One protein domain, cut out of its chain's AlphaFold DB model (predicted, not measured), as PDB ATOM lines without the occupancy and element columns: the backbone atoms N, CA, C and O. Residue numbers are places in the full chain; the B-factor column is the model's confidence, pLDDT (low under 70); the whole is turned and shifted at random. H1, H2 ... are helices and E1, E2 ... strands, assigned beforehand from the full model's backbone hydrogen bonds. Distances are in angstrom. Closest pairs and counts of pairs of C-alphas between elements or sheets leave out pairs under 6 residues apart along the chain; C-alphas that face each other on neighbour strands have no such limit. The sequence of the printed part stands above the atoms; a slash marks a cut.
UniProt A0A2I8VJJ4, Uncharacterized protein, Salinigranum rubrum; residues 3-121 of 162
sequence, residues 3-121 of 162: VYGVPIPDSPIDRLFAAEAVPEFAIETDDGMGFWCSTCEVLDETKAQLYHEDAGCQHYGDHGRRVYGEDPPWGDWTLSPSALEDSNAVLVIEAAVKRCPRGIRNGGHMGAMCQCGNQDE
ATOM      1  N   VAL A   3     193.383 163.806 260.513       89.62
ATOM      2  CA  VAL A   3     194.587 164.525 260.967       89.62
ATOM      3  C   VAL A   3     195.436 163.710 261.937       89.62
ATOM      4  O   VAL A   3     194.923 162.906 262.718       89.62
ATOM      5  N   TYR A   4     196.751 163.918 261.910       89.62
ATOM      6  CA  TYR A   4     197.692 163.343 262.869       89.62
ATOM      7  C   TYR A   4     198.364 164.440 263.704       89.62
ATOM      8  O   TYR A   4     198.593 165.550 263.236       89.62
ATOM      9  N   GLY A   5     198.673 164.124 264.963       89.12
ATOM     10  CA  GLY A   5     199.297 165.064 265.895       89.12
ATOM     11  C   GLY A   5     200.800 164.846 266.037       89.12
ATOM     12  O   GLY A   5     201.241 163.724 266.314       89.12
ATOM     13  N   VAL A   6     201.568 165.928 265.926       90.44
ATOM     14  CA  VAL A   6     203.008 165.991 266.201       90.44
ATOM     15  C   VAL A   6     203.231 166.727 267.528       90.44
ATOM     16  O   VAL A   6     202.845 167.893 267.636       90.44
ATOM     17  N   PRO A   7     203.867 166.095 268.532       89.75
ATOM     18  CA  PRO A   7     204.116 166.736 269.821       89.75
ATOM     19  C   PRO A   7     204.980 167.989 269.711       89.75
ATOM     20  O   PRO A   7     206.022 167.979 269.051       89.75
ATOM     21  N   ILE A   8     204.589 169.043 270.426       89.75
ATOM     22  CA  ILE A   8     205.469 170.180 270.697       89.75
ATOM     23  C   ILE A   8     206.336 169.816 271.916       89.75
ATOM     24  O   ILE A   8     205.780 169.416 272.942       89.75
ATOM     25  N   PRO A   9     207.678 169.942 271.843       90.56
ATOM     26  CA  PRO A   9     208.554 169.645 272.974       90.56
ATOM     27  C   PRO A   9     208.135 170.380 274.250       90.56
ATOM     28  O   PRO A   9     207.744 171.546 274.200       90.56
ATOM     29  N   ASP A  10     208.218 169.675 275.381       88.12
ATOM     30  CA  ASP A  10     207.931 170.196 276.725       88.12
ATOM     31  C   ASP A  10     206.521 170.792 276.906       88.12
ATOM     32  O   ASP A  10     206.282 171.613 277.787       88.12
ATOM     33  N   SER A  11     205.559 170.364 276.088       87.94
ATOM     34  CA  SER A  11     204.175 170.834 276.116       87.94
ATOM     35  C   SER A  11     203.211 169.644 276.032       87.94
ATOM     36  O   SER A  11     203.528 168.654 275.373       87.94
ATOM     37  N   PRO A  12     202.009 169.706 276.641       87.31
ATOM     38  CA  PRO A  12     200.974 168.701 276.427       87.31
ATOM     39  C   PRO A  12     200.208 168.951 275.115       87.31
ATOM     40  O   PRO A  12     199.227 168.258 274.845       87.31
ATOM     41  N   ILE A  13     200.622 169.958 274.337       89.12
ATOM     42  CA  ILE A  13     199.990 170.384 273.092       89.12
ATOM     43  C   ILE A  13     200.672 169.697 271.908       89.12
ATOM     44  O   ILE A  13     201.897 169.748 271.767       89.12
ATOM     45  N   ASP A  14     199.868 169.110 271.033       91.00
ATOM     46  CA  ASP A  14     200.284 168.655 269.713       91.00
ATOM     47  C   ASP A  14     199.910 169.701 268.655       91.00
ATOM     48  O   ASP A  14     198.867 170.348 268.749       91.00
ATOM     49  N   ARG A  15     200.736 169.825 267.611       92.19
ATOM     50  CA  ARG A  15     200.337 170.468 266.355       92.19
ATOM     51  C   ARG A  15     199.701 169.422 265.449       92.19
ATOM     52  O   ARG A  15     200.253 168.331 265.296       92.19
ATOM     53  N   LEU A  16     198.559 169.748 264.867       91.12
ATOM     54  CA  LEU A  16     197.805 168.851 264.005       91.12
ATOM     55  C   LEU A  16     198.116 169.107 262.539       91.12
ATOM     56  O   LEU A  16     198.275 170.254 262.118       91.12
ATOM     57  N   PHE A  17     198.175 168.020 261.779       92.12
ATOM     58  CA  PHE A  17     198.472 168.037 260.358       92.12
ATOM     59  C   PHE A  17     197.526 167.130 259.577       92.12
ATOM     60  O   PHE A  17     197.155 166.056 260.061       92.12
ATOM     61  N   ALA A  18     197.164 167.546 258.368       91.94
ATOM     62  CA  ALA A  18     196.379 166.762 257.426       91.94
ATOM     63  C   ALA A  18     197.071 165.429 257.103       91.94
ATOM     64  O   ALA A  18     198.210 165.396 256.645       91.94
ATOM     65  N   ALA A  19     196.375 164.312 257.324       90.94
ATOM     66  CA  ALA A  19     196.883 162.972 257.020       90.94
ATOM     67  C   ALA A  19     196.611 162.542 255.569       90.94
ATOM     68  O   ALA A  19     197.221 161.591 255.081       90.94
ATOM     69  N   GLU A  20     195.665 163.199 254.902       90.62
ATOM     70  CA  GLU A  20     195.272 162.946 253.517       90.62
ATOM     71  C   GLU A  20     194.792 164.252 252.879       90.62
ATOM     72  O   GLU A  20     194.208 165.084 253.568       90.62
ATOM     73  N   ALA A  21     195.036 164.442 251.582       90.25
ATOM     74  CA  ALA A  21     194.602 165.639 250.865       90.25
ATOM     75  C   ALA A  21     193.079 165.654 250.634       90.25
ATOM     76  O   ALA A  21     192.470 164.606 250.399       90.25
ATOM     77  N   VAL A  22     192.488 166.850 250.635       88.12
ATOM     78  CA  VAL A  22     191.080 167.098 250.283       88.12
ATOM     79  C   VAL A  22     191.029 168.233 249.255       88.12
ATOM     80  O   VAL A  22     191.006 169.410 249.629       88.12
ATOM     81  N   PRO A  23     191.032 167.900 247.948       86.25
ATOM     82  CA  PRO A  23     191.102 168.890 246.873       86.25
ATOM     83  C   PRO A  23     189.977 169.928 246.904       86.25
ATOM     84  O   PRO A  23     190.199 171.084 246.559       86.25
ATOM     85  N   GLU A  24     188.778 169.536 247.334       83.31
ATOM     86  CA  GLU A  24     187.594 170.398 247.401       83.31
ATOM     87  C   GLU A  24     187.765 171.576 248.370       83.31
ATOM     88  O   GLU A  24     187.117 172.605 248.196       83.31
ATOM     89  N   PHE A  25     188.654 171.432 249.355       81.50
ATOM     90  CA  PHE A  25     188.978 172.448 250.359       81.50
ATOM     91  C   PHE A  25     190.405 172.991 250.183       81.50
ATOM     92  O   PHE A  25     190.884 173.734 251.031       81.50
ATOM     93  N   ALA A  26     191.077 172.635 249.078       87.75
ATOM     94  CA  ALA A  26     192.466 172.993 248.788       87.75
ATOM     95  C   ALA A  26     193.454 172.613 249.909       87.75
ATOM     96  O   ALA A  26     194.420 173.335 250.146       87.75
ATOM     97  N   ILE A  27     193.209 171.480 250.575       88.25
ATOM     98  CA  ILE A  27     194.064 170.980 251.653       88.25
ATOM     99  C   ILE A  27     194.985 169.899 251.105       88.25
ATOM    100  O   ILE A  27     194.523 168.887 250.565       88.25
ATOM    101  N   GLU A  28     196.279 170.089 251.291       93.69
ATOM    102  CA  GLU A  28     197.315 169.128 250.959       93.69
ATOM    103  C   GLU A  28     197.690 168.275 252.178       93.69
ATOM    104  O   GLU A  28     197.390 168.580 253.332       93.69
ATOM    105  N   THR A  29     198.350 167.145 251.927       93.56
ATOM    106  CA  THR A  29     198.907 166.342 253.028       93.56
ATOM    107  C   THR A  29     200.001 167.137 253.742       93.56
ATOM    108  O   THR A  29     200.780 167.829 253.092       93.56
ATOM    109  N   ASP A  30     200.069 167.004 255.065       93.12
ATOM    110  CA  ASP A  30     200.970 167.741 255.957       93.12
ATOM    111  C   ASP A  30     200.669 169.252 256.088       93.12
ATOM    112  O   ASP A  30     201.461 169.983 256.694       93.12
ATOM    113  N   ASP A  31     199.514 169.727 255.605       92.81
ATOM    114  CA  ASP A  31     199.019 171.068 255.937       92.81
ATOM    115  C   ASP A  31     198.675 171.172 257.426       92.81
ATOM    116  O   ASP A  31     198.201 170.218 258.048       92.81
ATOM    117  N   GLY A  32     198.949 172.334 258.020       90.50
ATOM    118  CA  GLY A  32     198.682 172.591 259.432       90.50
ATOM    119  C   GLY A  32     197.196 172.828 259.683       90.50
ATOM    120  O   GLY A  32     196.633 173.757 259.121       90.50
ATOM    121  N   MET A  33     196.608 172.031 260.573       90.12
ATOM    122  CA  MET A  33     195.162 172.035 260.839       90.12
ATOM    123  C   MET A  33     194.790 172.613 262.205       90.12
ATOM    124  O   MET A  33     193.617 172.775 262.497       90.12
ATOM    125  N   GLY A  34     195.764 172.877 263.076       90.38
ATOM    126  CA  GLY A  34     195.509 173.485 264.382       90.38
ATOM    127  C   GLY A  34     196.346 172.887 265.500       90.38
ATOM    128  O   GLY A  34     197.411 172.297 265.268       90.38
ATOM    129  N   PHE A  35     195.871 173.054 266.728       90.00
ATOM    130  CA  PHE A  35     196.570 172.655 267.942       90.00
ATOM    131  C   PHE A  35     195.616 171.985 268.911       90.00
ATOM    132  O   PHE A  35     194.519 172.468 269.127       90.00
ATOM    133  N   TRP A  36     196.059 170.902 269.542       88.81
ATOM    134  CA  TRP A  36     195.249 170.153 270.501       88.81
ATOM    135  C   TRP A  36     196.005 169.935 271.804       88.81
ATOM    136  O   TRP A  36     197.156 169.495 271.789       88.81
ATOM    137  N   CYS A  37     195.366 170.204 272.939       87.19
ATOM    138  CA  CYS A  37     195.923 169.949 274.260       87.19
ATOM    139  C   CYS A  37     195.469 168.593 274.801       87.19
ATOM    140  O   CYS A  37     194.312 168.402 275.155       87.19
ATOM    141  N   SER A  38     196.405 167.666 274.982       83.50
ATOM    142  CA  SER A  38     196.099 166.319 275.487       83.50
ATOM    143  C   SER A  38     195.698 166.248 276.966       83.50
ATOM    144  O   SER A  38     195.258 165.190 277.420       83.50
ATOM    145  N   THR A  39     195.860 167.337 277.727       84.31
ATOM    146  CA  THR A  39     195.481 167.382 279.148       84.31
ATOM    147  C   THR A  39     194.035 167.823 279.339       84.31
ATOM    148  O   THR A  39     193.289 167.124 280.015       84.31
ATOM    149  N   CYS A  40     193.657 168.970 278.764       82.50
ATOM    150  CA  CYS A  40     192.304 169.524 278.884       82.50
ATOM    151  C   CYS A  40     191.397 169.175 277.697       82.50
ATOM    152  O   CYS A  40     190.232 169.540 277.708       82.50
ATOM    153  N   GLU A  41     191.931 168.483 276.689       81.56
ATOM    154  CA  GLU A  41     191.216 167.991 275.504       81.56
ATOM    155  C   GLU A  41     190.624 169.081 274.600       81.56
ATOM    156  O   GLU A  41     189.814 168.776 273.735       81.56
ATOM    157  N   VAL A  42     191.105 170.318 274.742       81.94
ATOM    158  CA  VAL A  42     190.716 171.470 273.916       81.94
ATOM    159  C   VAL A  42     191.519 171.489 272.614       81.94
ATOM    160  O   VAL A  42     192.723 171.196 272.616       81.94
ATOM    161  N   LEU A  43     190.838 171.814 271.519       83.81
ATOM    162  CA  LEU A  43     191.378 172.082 270.187       83.81
ATOM    163  C   LEU A  43     191.186 173.571 269.883       83.81
ATOM    164  O   LEU A  43     190.288 174.155 270.463       83.81
ATOM    165  N   ASP A  44     192.043 174.159 269.047       85.69
ATOM    166  CA  ASP A  44     191.768 175.437 268.375       85.69
ATOM    167  C   ASP A  44     192.700 175.591 267.143       85.69
ATOM    168  O   ASP A  44     193.737 174.908 267.034       85.69
ATOM    169  N   GLU A  45     192.376 176.497 266.220       84.62
ATOM    170  CA  GLU A  45     193.126 176.865 265.007       84.62
ATOM    171  C   GLU A  45     194.564 177.248 265.323       84.62
ATOM    172  O   GLU A  45     195.516 176.880 264.622       84.62
ATOM    173  N   THR A  46     194.726 178.029 266.388       85.06
ATOM    174  CA  THR A  46     196.022 178.545 266.798       85.06
ATOM    175  C   THR A  46     196.314 178.202 268.243       85.06
ATOM    176  O   THR A  46     195.464 178.181 269.129       85.06
ATOM    177  N   LYS A  47     197.602 178.010 268.534       85.38
ATOM    178  CA  LYS A  47     198.055 177.764 269.903       85.38
ATOM    179  C   LYS A  47     197.654 178.897 270.858       85.38
ATOM    180  O   LYS A  47     197.506 178.654 272.048       85.38
ATOM    181  N   ALA A  48     197.553 180.128 270.354       83.00
ATOM    182  CA  ALA A  48     197.227 181.297 271.159       83.00
ATOM    183  C   ALA A  48     195.749 181.355 271.558       83.00
ATOM    184  O   ALA A  48     195.438 182.029 272.540       83.00
ATOM    185  N   GLN A  49     194.877 180.675 270.820       81.88
ATOM    186  CA  GLN A  49     193.445 180.639 271.071       81.88
ATOM    187  C   GLN A  49     193.030 179.464 271.969       81.88
ATOM    188  O   GLN A  49     192.086 179.624 272.729       81.88
ATOM    189  N   LEU A  50     193.817 178.379 272.038       84.00
ATOM    190  CA  LEU A  50     193.604 177.285 272.999       84.00
ATOM    191  C   LEU A  50     193.284 177.797 274.412       84.00
ATOM    192  O   LEU A  50     194.156 178.323 275.103       84.00
ATOM    193  N   TYR A  51     192.050 177.596 274.864       83.12
ATOM    194  CA  TYR A  51     191.615 178.039 276.181       83.12
ATOM    195  C   TYR A  51     191.672 176.881 277.177       83.12
ATOM    196  O   TYR A  51     191.002 175.859 277.040       83.12
ATOM    197  N   HIS A  52     192.473 177.024 278.226       85.00
ATOM    198  CA  HIS A  52     192.691 175.952 279.193       85.00
ATOM    199  C   HIS A  52     191.851 176.146 280.469       85.00
ATOM    200  O   HIS A  52     192.314 176.775 281.420       85.00
ATOM    201  N   GLU A  53     190.645 175.562 280.516       76.31
ATOM    202  CA  GLU A  53     189.747 175.604 281.694       76.31
ATOM    203  C   GLU A  53     190.057 174.575 282.789       76.31
ATOM    204  O   GLU A  53     189.673 174.755 283.946       76.31
ATOM    205  N   ASP A  54     190.744 173.479 282.465       81.06
ATOM    206  CA  ASP A  54     191.073 172.470 283.471       81.06
ATOM    207  C   ASP A  54     192.230 172.964 284.351       81.06
ATOM    208  O   ASP A  54     193.362 173.076 283.882       81.06
ATOM    209  N   ALA A  55     191.968 173.198 285.642       79.25
ATOM    210  CA  ALA A  55     192.977 173.578 286.637       79.25
ATOM    211  C   ALA A  55     194.112 172.545 286.810       79.25
ATOM    212  O   ALA A  55     195.149 172.854 287.398       79.25
ATOM    213  N   GLY A  56     193.932 171.316 286.318       84.31
ATOM    214  CA  GLY A  56     194.972 170.293 286.214       84.31
ATOM    215  C   GLY A  56     195.888 170.441 284.993       84.31
ATOM    216  O   GLY A  56     196.905 169.746 284.912       84.31
ATOM    217  N   CYS A  57     195.565 171.325 284.046       86.56
ATOM    218  CA  CYS A  57     196.416 171.648 282.909       86.56
ATOM    219  C   CYS A  57     197.570 172.561 283.337       86.56
ATOM    220  O   CYS A  57     197.374 173.548 284.038       86.56
ATOM    221  N   GLN A  58     198.786 172.276 282.862       86.50
ATOM    222  CA  GLN A  58     199.945 173.133 283.149       86.50
ATOM    223  C   GLN A  58     199.839 174.533 282.529       86.50
ATOM    224  O   GLN A  58     200.522 175.439 282.985       86.50
ATOM    225  N   HIS A  59     198.985 174.679 281.512       84.06
ATOM    226  CA  HIS A  59     198.688 175.938 280.831       84.06
ATOM    227  C   HIS A  59     197.364 176.547 281.323       84.06
ATOM    228  O   HIS A  59     196.789 177.383 280.641       84.06
ATOM    229  N   TYR A  60     196.822 176.099 282.465       83.81
ATOM    230  CA  TYR A  60     195.583 176.650 283.021       83.81
ATOM    231  C   TYR A  60     195.686 178.166 283.222       83.81
ATOM    232  O   TYR A  60     196.586 178.647 283.913       83.81
ATOM    233  N   GLY A  61     194.737 178.906 282.651       71.12
ATOM    234  CA  GLY A  61     194.730 180.371 282.678       71.12
ATOM    235  C   GLY A  61     195.683 181.052 281.682       71.12
ATOM    236  O   GLY A  61     195.651 182.281 281.591       71.12
ATOM    237  N   ASP A  62     196.474 180.288 280.921       71.31
ATOM    238  CA  ASP A  62     197.248 180.751 279.762       71.31
ATOM    239  C   ASP A  62     196.466 180.504 278.461       71.31
ATOM    240  O   ASP A  62     195.623 179.614 278.438       71.31
ATOM    241  N   HIS A  63     196.797 181.248 277.389       69.00
ATOM    242  CA  HIS A  63     196.193 181.191 276.037       69.00
ATOM    243  C   HIS A  63     194.640 181.253 276.014       69.00
ATOM    244  O   HIS A  63     193.959 181.022 277.005       69.00
ATOM    245  N   GLY A  64     194.041 181.721 274.919       63.09
ATOM    246  CA  GLY A  64     192.583 181.837 274.753       63.09
ATOM    247  C   GLY A  64     191.907 182.919 275.601       63.09
ATOM    248  O   GLY A  64     191.096 183.677 275.099       63.09
ATOM    249  N   ARG A  65     192.289 183.119 276.864       64.50
ATOM    250  CA  ARG A  65     191.702 184.097 277.796       64.50
ATOM    251  C   ARG A  65     191.860 185.551 277.356       64.50
ATOM    252  O   ARG A  65     191.000 186.380 277.634       64.50
ATOM    253  N   ARG A  66     192.938 185.871 276.634       65.19
ATOM    254  CA  ARG A  66     193.091 187.188 275.991       65.19
ATOM    255  C   ARG A  66     192.117 187.376 274.818       65.19
ATOM    256  O   ARG A  66     191.787 188.515 274.513       65.19
ATOM    257  N   VAL A  67     191.704 186.284 274.180       68.19
ATOM    258  CA  VAL A  67     190.832 186.268 272.998       68.19
ATOM    259  C   VAL A  67     189.358 186.207 273.420       68.19
ATOM    260  O   VAL A  67     188.567 187.040 272.993       68.19
ATOM    261  N   TYR A  68     189.011 185.293 274.328       69.06
ATOM    262  CA  TYR A  68     187.636 184.955 274.710       69.06
ATOM    263  C   TYR A  68     187.198 185.516 276.081       69.06
ATOM    264  O   TYR A  68     186.009 185.545 276.389       69.06
ATOM    265  N   GLY A  69     188.125 186.010 276.912       70.69
ATOM    266  CA  GLY A  69     187.823 186.583 278.230       70.69
ATOM    267  C   GLY A  69     187.748 185.566 279.381       70.69
ATOM    268  O   GLY A  69     188.352 184.498 279.351       70.69
ATOM    269  N   GLU A  70     187.062 185.932 280.465       66.81
ATOM    270  CA  GLU A  70     186.988 185.131 281.705       66.81
ATOM    271  C   GLU A  70     185.911 184.036 281.681       66.81
ATOM    272  O   GLU A  70     185.982 183.121 282.494       66.81
ATOM    273  N   ASP A  71     184.925 184.159 280.793       63.50
ATOM    274  CA  ASP A  71     183.723 183.319 280.731       63.50
ATOM    275  C   ASP A  71     183.431 183.013 279.255       63.50
ATOM    276  O   ASP A  71     182.597 183.688 278.638       63.50
ATOM    277  N   PRO A  72     184.210 182.107 278.632       60.81
ATOM    278  CA  PRO A  72     183.993 181.758 277.242       60.81
ATOM    279  C   PRO A  72     182.623 181.064 277.119       60.81
ATOM    280  O   PRO A  72     182.223 180.302 278.004       60.81
ATOM    281  N   PRO A  73     181.838 181.358 276.073       52.72
ATOM    282  CA  PRO A  73     180.439 180.958 275.997       52.72
ATOM    283  C   PRO A  73     180.282 179.490 275.580       52.72
ATOM    284  O   PRO A  73     179.645 179.205 274.573       52.72
ATOM    285  N   TRP A  74     180.817 178.545 276.352       59.75
ATOM    286  CA  TRP A  74     180.787 177.133 275.986       59.75
ATOM    287  C   TRP A  74     179.438 176.464 276.293       59.75
ATOM    288  O   TRP A  74     179.078 176.228 277.447       59.75
ATOM    289  N   GLY A  75     178.642 176.218 275.248       49.69
ATOM    290  CA  GLY A  75     177.394 175.451 275.286       49.69
ATOM    291  C   GLY A  75     177.591 173.926 275.295       49.69
ATOM    292  O   GLY A  75     178.696 173.417 275.403       49.69
ATOM    293  N   ASP A  76     176.494 173.165 275.206       44.91
ATOM    294  CA  ASP A  76     176.554 171.712 274.969       44.91
ATOM    295  C   ASP A  76     176.768 171.485 273.459       44.91
ATOM    296  O   ASP A  76     175.819 171.459 272.673       44.91
ATOM    297  N   TRP A  77     178.039 171.457 273.054       52.78
ATOM    298  CA  TRP A  77     178.526 171.526 271.670       52.78
ATOM    299  C   TRP A  77     178.478 170.174 270.954       52.78
ATOM    300  O   TRP A  77     179.477 169.467 270.798       52.78
ATOM    301  N   THR A  78     177.280 169.751 270.558       50.62
ATOM    302  CA  THR A  78     177.122 168.569 269.700       50.62
ATOM    303  C   THR A  78     176.857 168.993 268.267       50.62
ATOM    304  O   THR A  78     175.857 169.655 267.993       50.62
ATOM    305  N   LEU A  79     177.709 168.535 267.342       54.56
ATOM    306  CA  LEU A  79     177.472 168.713 265.913       54.56
ATOM    307  C   LEU A  79     176.062 168.252 265.536       54.56
ATOM    308  O   LEU A  79     175.637 167.134 265.858       54.56
ATOM    309  N   SER A  80     175.355 169.101 264.793       54.88
ATOM    310  CA  SER A  80     174.085 168.707 264.197       54.88
ATOM    311  C   SER A  80     174.304 167.524 263.237       54.88
ATOM    312  O   SER A  80     175.302 167.490 262.517       54.88
ATOM    313  N   PRO A  81     173.380 166.546 263.159       54.59
ATOM    314  CA  PRO A  81     173.499 165.436 262.210       54.59
ATOM    315  C   PRO A  81     173.636 165.895 260.755       54.59
ATOM    316  O   PRO A  81     174.298 165.232 259.964       54.59
ATOM    317  N   SER A  82     173.052 167.049 260.422       58.44
ATOM    318  CA  SER A  82     173.190 167.676 259.111       58.44
ATOM    319  C   SER A  82     174.611 168.110 258.800       58.44
ATOM    320  O   SER A  82     174.901 168.201 257.626       58.44
ATOM    321  N   ALA A  83     175.495 168.342 259.779       58.94
ATOM    322  CA  ALA A  83     176.913 168.641 259.546       58.94
ATOM    323  C   ALA A  83     177.722 167.413 259.084       58.94
ATOM    324  O   ALA A  83     178.800 167.562 258.516       58.94
ATOM    325  N   LEU A  84     177.189 166.201 259.276       60.28
ATOM    326  CA  LEU A  84     177.860 164.931 258.975       60.28
ATOM    327  C   LEU A  84     177.512 164.356 257.586       60.28
ATOM    328  O   LEU A  84     177.897 163.233 257.277       60.28
ATOM    329  N   GLU A  85     176.749 165.078 256.763       64.56
ATOM    330  CA  GLU A  85     176.409 164.659 255.399       64.56
ATOM    331  C   GLU A  85     177.571 164.924 254.421       64.56
ATOM    332  O   GLU A  85     178.130 166.017 254.369       64.56
ATOM    333  N   ASP A  86     177.900 163.943 253.574       58.84
ATOM    334  CA  ASP A  86     179.029 164.026 252.626       58.84
ATOM    335  C   ASP A  86     178.911 165.184 251.608       58.84
ATOM    336  O   ASP A  86     179.892 165.568 250.977       58.84
ATOM    337  N   SER A  87     177.706 165.731 251.409       62.31
ATOM    338  CA  SER A  87     177.437 166.840 250.482       62.31
ATOM    339  C   SER A  87     177.600 168.232 251.093       62.31
ATOM    340  O   SER A  87     177.276 169.225 250.436       62.31
ATOM    341  N   ASN A  88     178.036 168.328 252.345       65.56
ATOM    342  CA  ASN A  88     178.078 169.600 253.045       65.56
ATOM    343  C   ASN A  88     179.158 170.546 252.532       65.56
ATOM    344  O   ASN A  88     180.245 170.149 252.123       65.56
ATOM    345  N   ALA A  89     178.870 171.843 252.651       72.56
ATOM    346  CA  ALA A  89     179.834 172.916 252.412       72.56
ATOM    347  C   ALA A  89     180.890 173.041 253.533       72.56
ATOM    348  O   ALA A  89     181.690 173.977 253.531       72.56
ATOM    349  N   VAL A  90     180.883 172.104 254.483       78.25
ATOM    350  CA  VAL A  90     181.817 172.014 255.600       78.25
ATOM    351  C   VAL A  90     182.451 170.628 255.653       78.25
ATOM    352  O   VAL A  90     181.785 169.610 255.471       78.25
ATOM    353  N   LEU A  91     183.757 170.605 255.878       83.81
ATOM    354  CA  LEU A  91     184.593 169.430 256.037       83.81
ATOM    355  C   LEU A  91     184.743 169.117 257.522       83.81
ATOM    356  O   LEU A  91     185.289 169.915 258.277       83.81
ATOM    357  N   VAL A  92     184.324 167.923 257.932       85.31
ATOM    358  CA  VAL A  92     184.531 167.431 259.300       85.31
ATOM    359  C   VAL A  92     185.962 166.919 259.448       85.31
ATOM    360  O   VAL A  92     186.421 166.109 258.641       85.31
ATOM    361  N   ILE A  93     186.678 167.368 260.472       84.94
ATOM    362  CA  ILE A  93     188.043 166.968 260.814       84.94
ATOM    363  C   ILE A  93     187.971 165.860 261.865       84.94
ATOM    364  O   ILE A  93     187.313 165.993 262.894       84.94
ATOM    365  N   GLU A  94     188.672 164.759 261.619       85.81
ATOM    366  CA  GLU A  94     188.685 163.582 262.483       85.81
ATOM    367  C   GLU A  94     190.110 163.172 262.869       85.81
ATOM    368  O   GLU A  94     191.054 163.273 262.082       85.81
ATOM    369  N   ALA A  95     190.283 162.606 264.060       81.88
ATOM    370  CA  ALA A  95     191.566 162.056 264.478       81.88
ATOM    371  C   ALA A  95     191.931 160.780 263.700       81.88
ATOM    372  O   ALA A  95     191.236 159.758 263.758       81.88
ATOM    373  N   ALA A  96     193.095 160.791 263.048       78.62
ATOM    374  CA  ALA A  96     193.675 159.627 262.376       78.62
ATOM    375  C   ALA A  96     194.334 158.635 263.353       78.62
ATOM    376  O   ALA A  96     194.501 157.457 263.031       78.62
ATOM    377  N   VAL A  97     194.757 159.118 264.527       67.50
ATOM    378  CA  VAL A  97     195.614 158.385 265.469       67.50
ATOM    379  C   VAL A  97     194.936 158.254 266.830       67.50
ATOM    380  O   VAL A  97     194.360 159.203 267.352       67.50
ATOM    381  N   LYS A  98     195.068 157.080 267.452       58.19
ATOM    382  CA  LYS A  98     194.569 156.802 268.802       58.19
ATOM    383  C   LYS A  98     195.519 157.382 269.851       58.19
ATOM    384  O   LYS A  98     196.676 156.963 269.908       58.19
ATOM    385  N   ARG A  99     195.017 158.222 270.763       53.16
ATOM    386  CA  ARG A  99     195.727 158.600 271.999       53.16
ATOM    387  C   ARG A  99     194.787 158.460 273.208       53.16
ATOM    388  O   ARG A  99     193.879 159.255 273.374       53.16
ATOM    389  N   CYS A 100     195.007 157.470 274.085       50.50
ATOM    390  CA  CYS A 100     194.316 157.385 275.391       50.50
ATOM    391  C   CYS A 100     195.308 157.003 276.499       50.50
ATOM    392  O   CYS A 100     196.158 156.135 276.265       50.50
ATOM    393  N   PRO A 101     195.175 157.593 277.707       43.03
ATOM    394  CA  PRO A 101     194.157 157.107 278.659       43.03
ATOM    395  C   PRO A 101     192.928 157.994 278.942       43.03
ATOM    396  O   PRO A 101     191.993 157.473 279.543       43.03
ATOM    397  N   ARG A 102     192.880 159.271 278.534       45.94
ATOM    398  CA  ARG A 102     191.658 160.102 278.659       45.94
ATOM    399  C   ARG A 102     191.097 160.641 277.328       45.94
ATOM    400  O   ARG A 102     189.881 160.668 277.219       45.94
ATOM    401  N   GLY A 103     191.929 160.845 276.298       61.38
ATOM    402  CA  GLY A 103     191.515 161.514 275.049       61.38
ATOM    403  C   GLY A 103     191.190 160.659 273.811       61.38
ATOM    404  O   GLY A 103     190.739 159.511 273.898       61.38
ATOM    405  N   ILE A 104     191.383 161.287 272.641       57.19
ATOM    406  CA  ILE A 104     190.672 161.041 271.375       57.19
ATOM    407  C   ILE A 104     190.930 159.660 270.745       57.19
ATOM    408  O   ILE A 104     192.034 159.099 270.724       57.19
ATOM    409  N   ARG A 105     189.839 159.097 270.218       64.44
ATOM    410  CA  ARG A 105     189.763 157.789 269.555       64.44
ATOM    411  C   ARG A 105     189.903 157.965 268.042       64.44
ATOM    412  O   ARG A 105     189.594 159.023 267.517       64.44
ATOM    413  N   ASN A 106     190.307 156.910 267.336       67.75
ATOM    414  CA  ASN A 106     190.294 156.918 265.867       67.75
ATOM    415  C   ASN A 106     188.907 157.315 265.344       67.75
ATOM    416  O   ASN A 106     187.915 156.726 265.779       67.75
ATOM    417  N   GLY A 107     188.869 158.263 264.406       69.25
ATOM    418  CA  GLY A 107     187.626 158.804 263.852       69.25
ATOM    419  C   GLY A 107     186.863 159.712 264.820       69.25
ATOM    420  O   GLY A 107     185.694 159.988 264.599       69.25
ATOM    421  N   GLY A 108     187.476 160.125 265.935       74.81
ATOM    422  CA  GLY A 108     186.881 161.118 266.820       74.81
ATOM    423  C   GLY A 108     186.839 162.477 266.132       74.81
ATOM    424  O   GLY A 108     187.831 162.862 265.513       74.81
ATOM    425  N   HIS A 109     185.709 163.171 266.255       79.19
ATOM    426  CA  HIS A 109     185.549 164.540 265.781       79.19
ATOM    427  C   HIS A 109     186.559 165.460 266.472       79.19
ATOM    428  O   HIS A 109     186.724 165.390 267.690       79.19
ATOM    429  N   MET A 110     187.239 166.265 265.666       79.69
ATOM    430  CA  MET A 110     188.189 167.277 266.105       79.69
ATOM    431  C   MET A 110     187.593 168.664 265.896       79.69
ATOM    432  O   MET A 110     187.551 169.429 266.842       79.69
ATOM    433  N   GLY A 111     187.107 168.955 264.691       81.50
ATOM    434  CA  GLY A 111     186.543 170.256 264.343       81.50
ATOM    435  C   GLY A 111     185.901 170.261 262.963       81.50
ATOM    436  O   GLY A 111     185.847 169.226 262.289       81.50
ATOM    437  N   ALA A 112     185.446 171.424 262.516       82.94
ATOM    438  CA  ALA A 112     184.842 171.628 261.209       82.94
ATOM    439  C   ALA A 112     185.552 172.754 260.450       82.94
ATOM    440  O   ALA A 112     185.921 173.770 261.021       82.94
ATOM    441  N   MET A 113     185.700 172.594 259.137       85.06
ATOM    442  CA  MET A 113     186.261 173.608 258.244       85.06
ATOM    443  C   MET A 113     185.267 173.959 257.143       85.06
ATOM    444  O   MET A 113     184.743 173.082 256.466       85.06
ATOM    445  N   CYS A 114     185.029 175.242 256.902       83.38
ATOM    446  CA  CYS A 114     184.260 175.717 255.761       83.38
ATOM    447  C   CYS A 114     185.094 175.736 254.474       83.38
ATOM    448  O   CYS A 114     186.309 175.897 254.497       83.38
ATOM    449  N   GLN A 115     184.429 175.688 253.320       80.56
ATOM    450  CA  GLN A 115     185.055 175.917 252.012       80.56
ATOM    451  C   GLN A 115     185.750 177.282 251.873       80.56
ATOM    452  O   GLN A 115     186.560 177.451 250.964       80.56
ATOM    453  N   CYS A 116     185.458 178.260 252.739       78.88
ATOM    454  CA  CYS A 116     186.218 179.513 252.779       78.88
ATOM    455  C   CYS A 116     187.581 179.386 253.481       78.88
ATOM    456  O   CYS A 116     188.318 180.362 253.516       78.88
ATOM    457  N   GLY A 117     187.923 178.209 254.016       78.69
ATOM    458  CA  GLY A 117     189.183 177.929 254.709       78.69
ATOM    459  C   GLY A 117     189.140 178.190 256.215       78.69
ATOM    460  O   GLY A 117     190.025 177.730 256.930       78.69
ATOM    461  N   ASN A 118     188.102 178.871 256.706       81.25
ATOM    462  CA  ASN A 118     187.921 179.094 258.137       81.25
ATOM    463  C   ASN A 118     187.454 177.799 258.797       81.25
ATOM    464  O   ASN A 118     186.629 177.067 258.244       81.25
ATOM    465  N   GLN A 119     187.999 177.523 259.967       82.25
ATOM    466  CA  GLN A 119     187.742 176.325 260.749       82.25
ATOM    467  C   GLN A 119     187.606 176.706 262.216       82.25
ATOM    468  O   GLN A 119     187.981 177.823 262.575       82.25
ATOM    469  N   ASP A 120     187.007 175.798 262.976       81.88
ATOM    470  CA  ASP A 120     186.866 175.867 264.428       81.88
ATOM    471  C   ASP A 120     186.579 174.448 264.972       81.88
ATOM    472  O   ASP A 120     186.264 173.532 264.189       81.88
ATOM    473  N   GLU A 121     186.670 174.207 266.284       76.75
ATOM    474  CA  GLU A 121     186.247 172.931 266.878       76.75
ATOM    475  C   GLU A 121     184.739 172.680 266.737       76.75
ATOM    476  O   GLU A 121     184.307 171.521 266.674       76.75
TER     477      GLU A 121
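AT A GLANCE: This is residues 3 to 121 of the 162 residues of an uncharacterized protein of Salinigranum rubrum (UniProt A0A2I8VJJ4). With little regular structure, a three-strand meander, E1 E2 E3, each strand the antiparallel neighbour of the one before, and a separate antiparallel hairpin, E4 E5, sit amid long loops, with tiny H1 and H2 far out. The printed part has 119 residues, 37 in named elements, ordered E1 E2 E3 H1 H2 E4 E5; the class is mixed. It is compact, radius of gyration of the C-alphas 14.4 A, spanning 40 by 30 by 24 A.

HOW THE PARTS SIT: E2, residues 13 to 18, is inner between edge strands E1, residues 3 to 7, and E3, residues 32 to 37; N 6 and O 15, and N 16 and O 34, are within hydrogen-bond range at 2.8 A. E4, residues 90 to 95, pairs with E5, residues 109 to 114, N 93 to O 111 being 2.7 A. The closest C-alphas of E1 and E4 are Val 3 and Ala 95, 5.2 A. H1, residues 65 to 68, and H2, residues 81 to 84, are apart, and too short for O i to N i+4 pairs.

IN THESE COORDINATES: E1 begins at C-alpha 3, (194.587, 164.525, 260.967); E5 ends at C-alpha 114, (184.260, 175.717, 255.761). E2 and E4 each measure 16.5 A.

THE WHOLE: The printed part has no cut. E3 to H1 is a long link of 27 residues. Residues 63 to 68, 70 to 88 and 97 to 107 have pLDDT under 70.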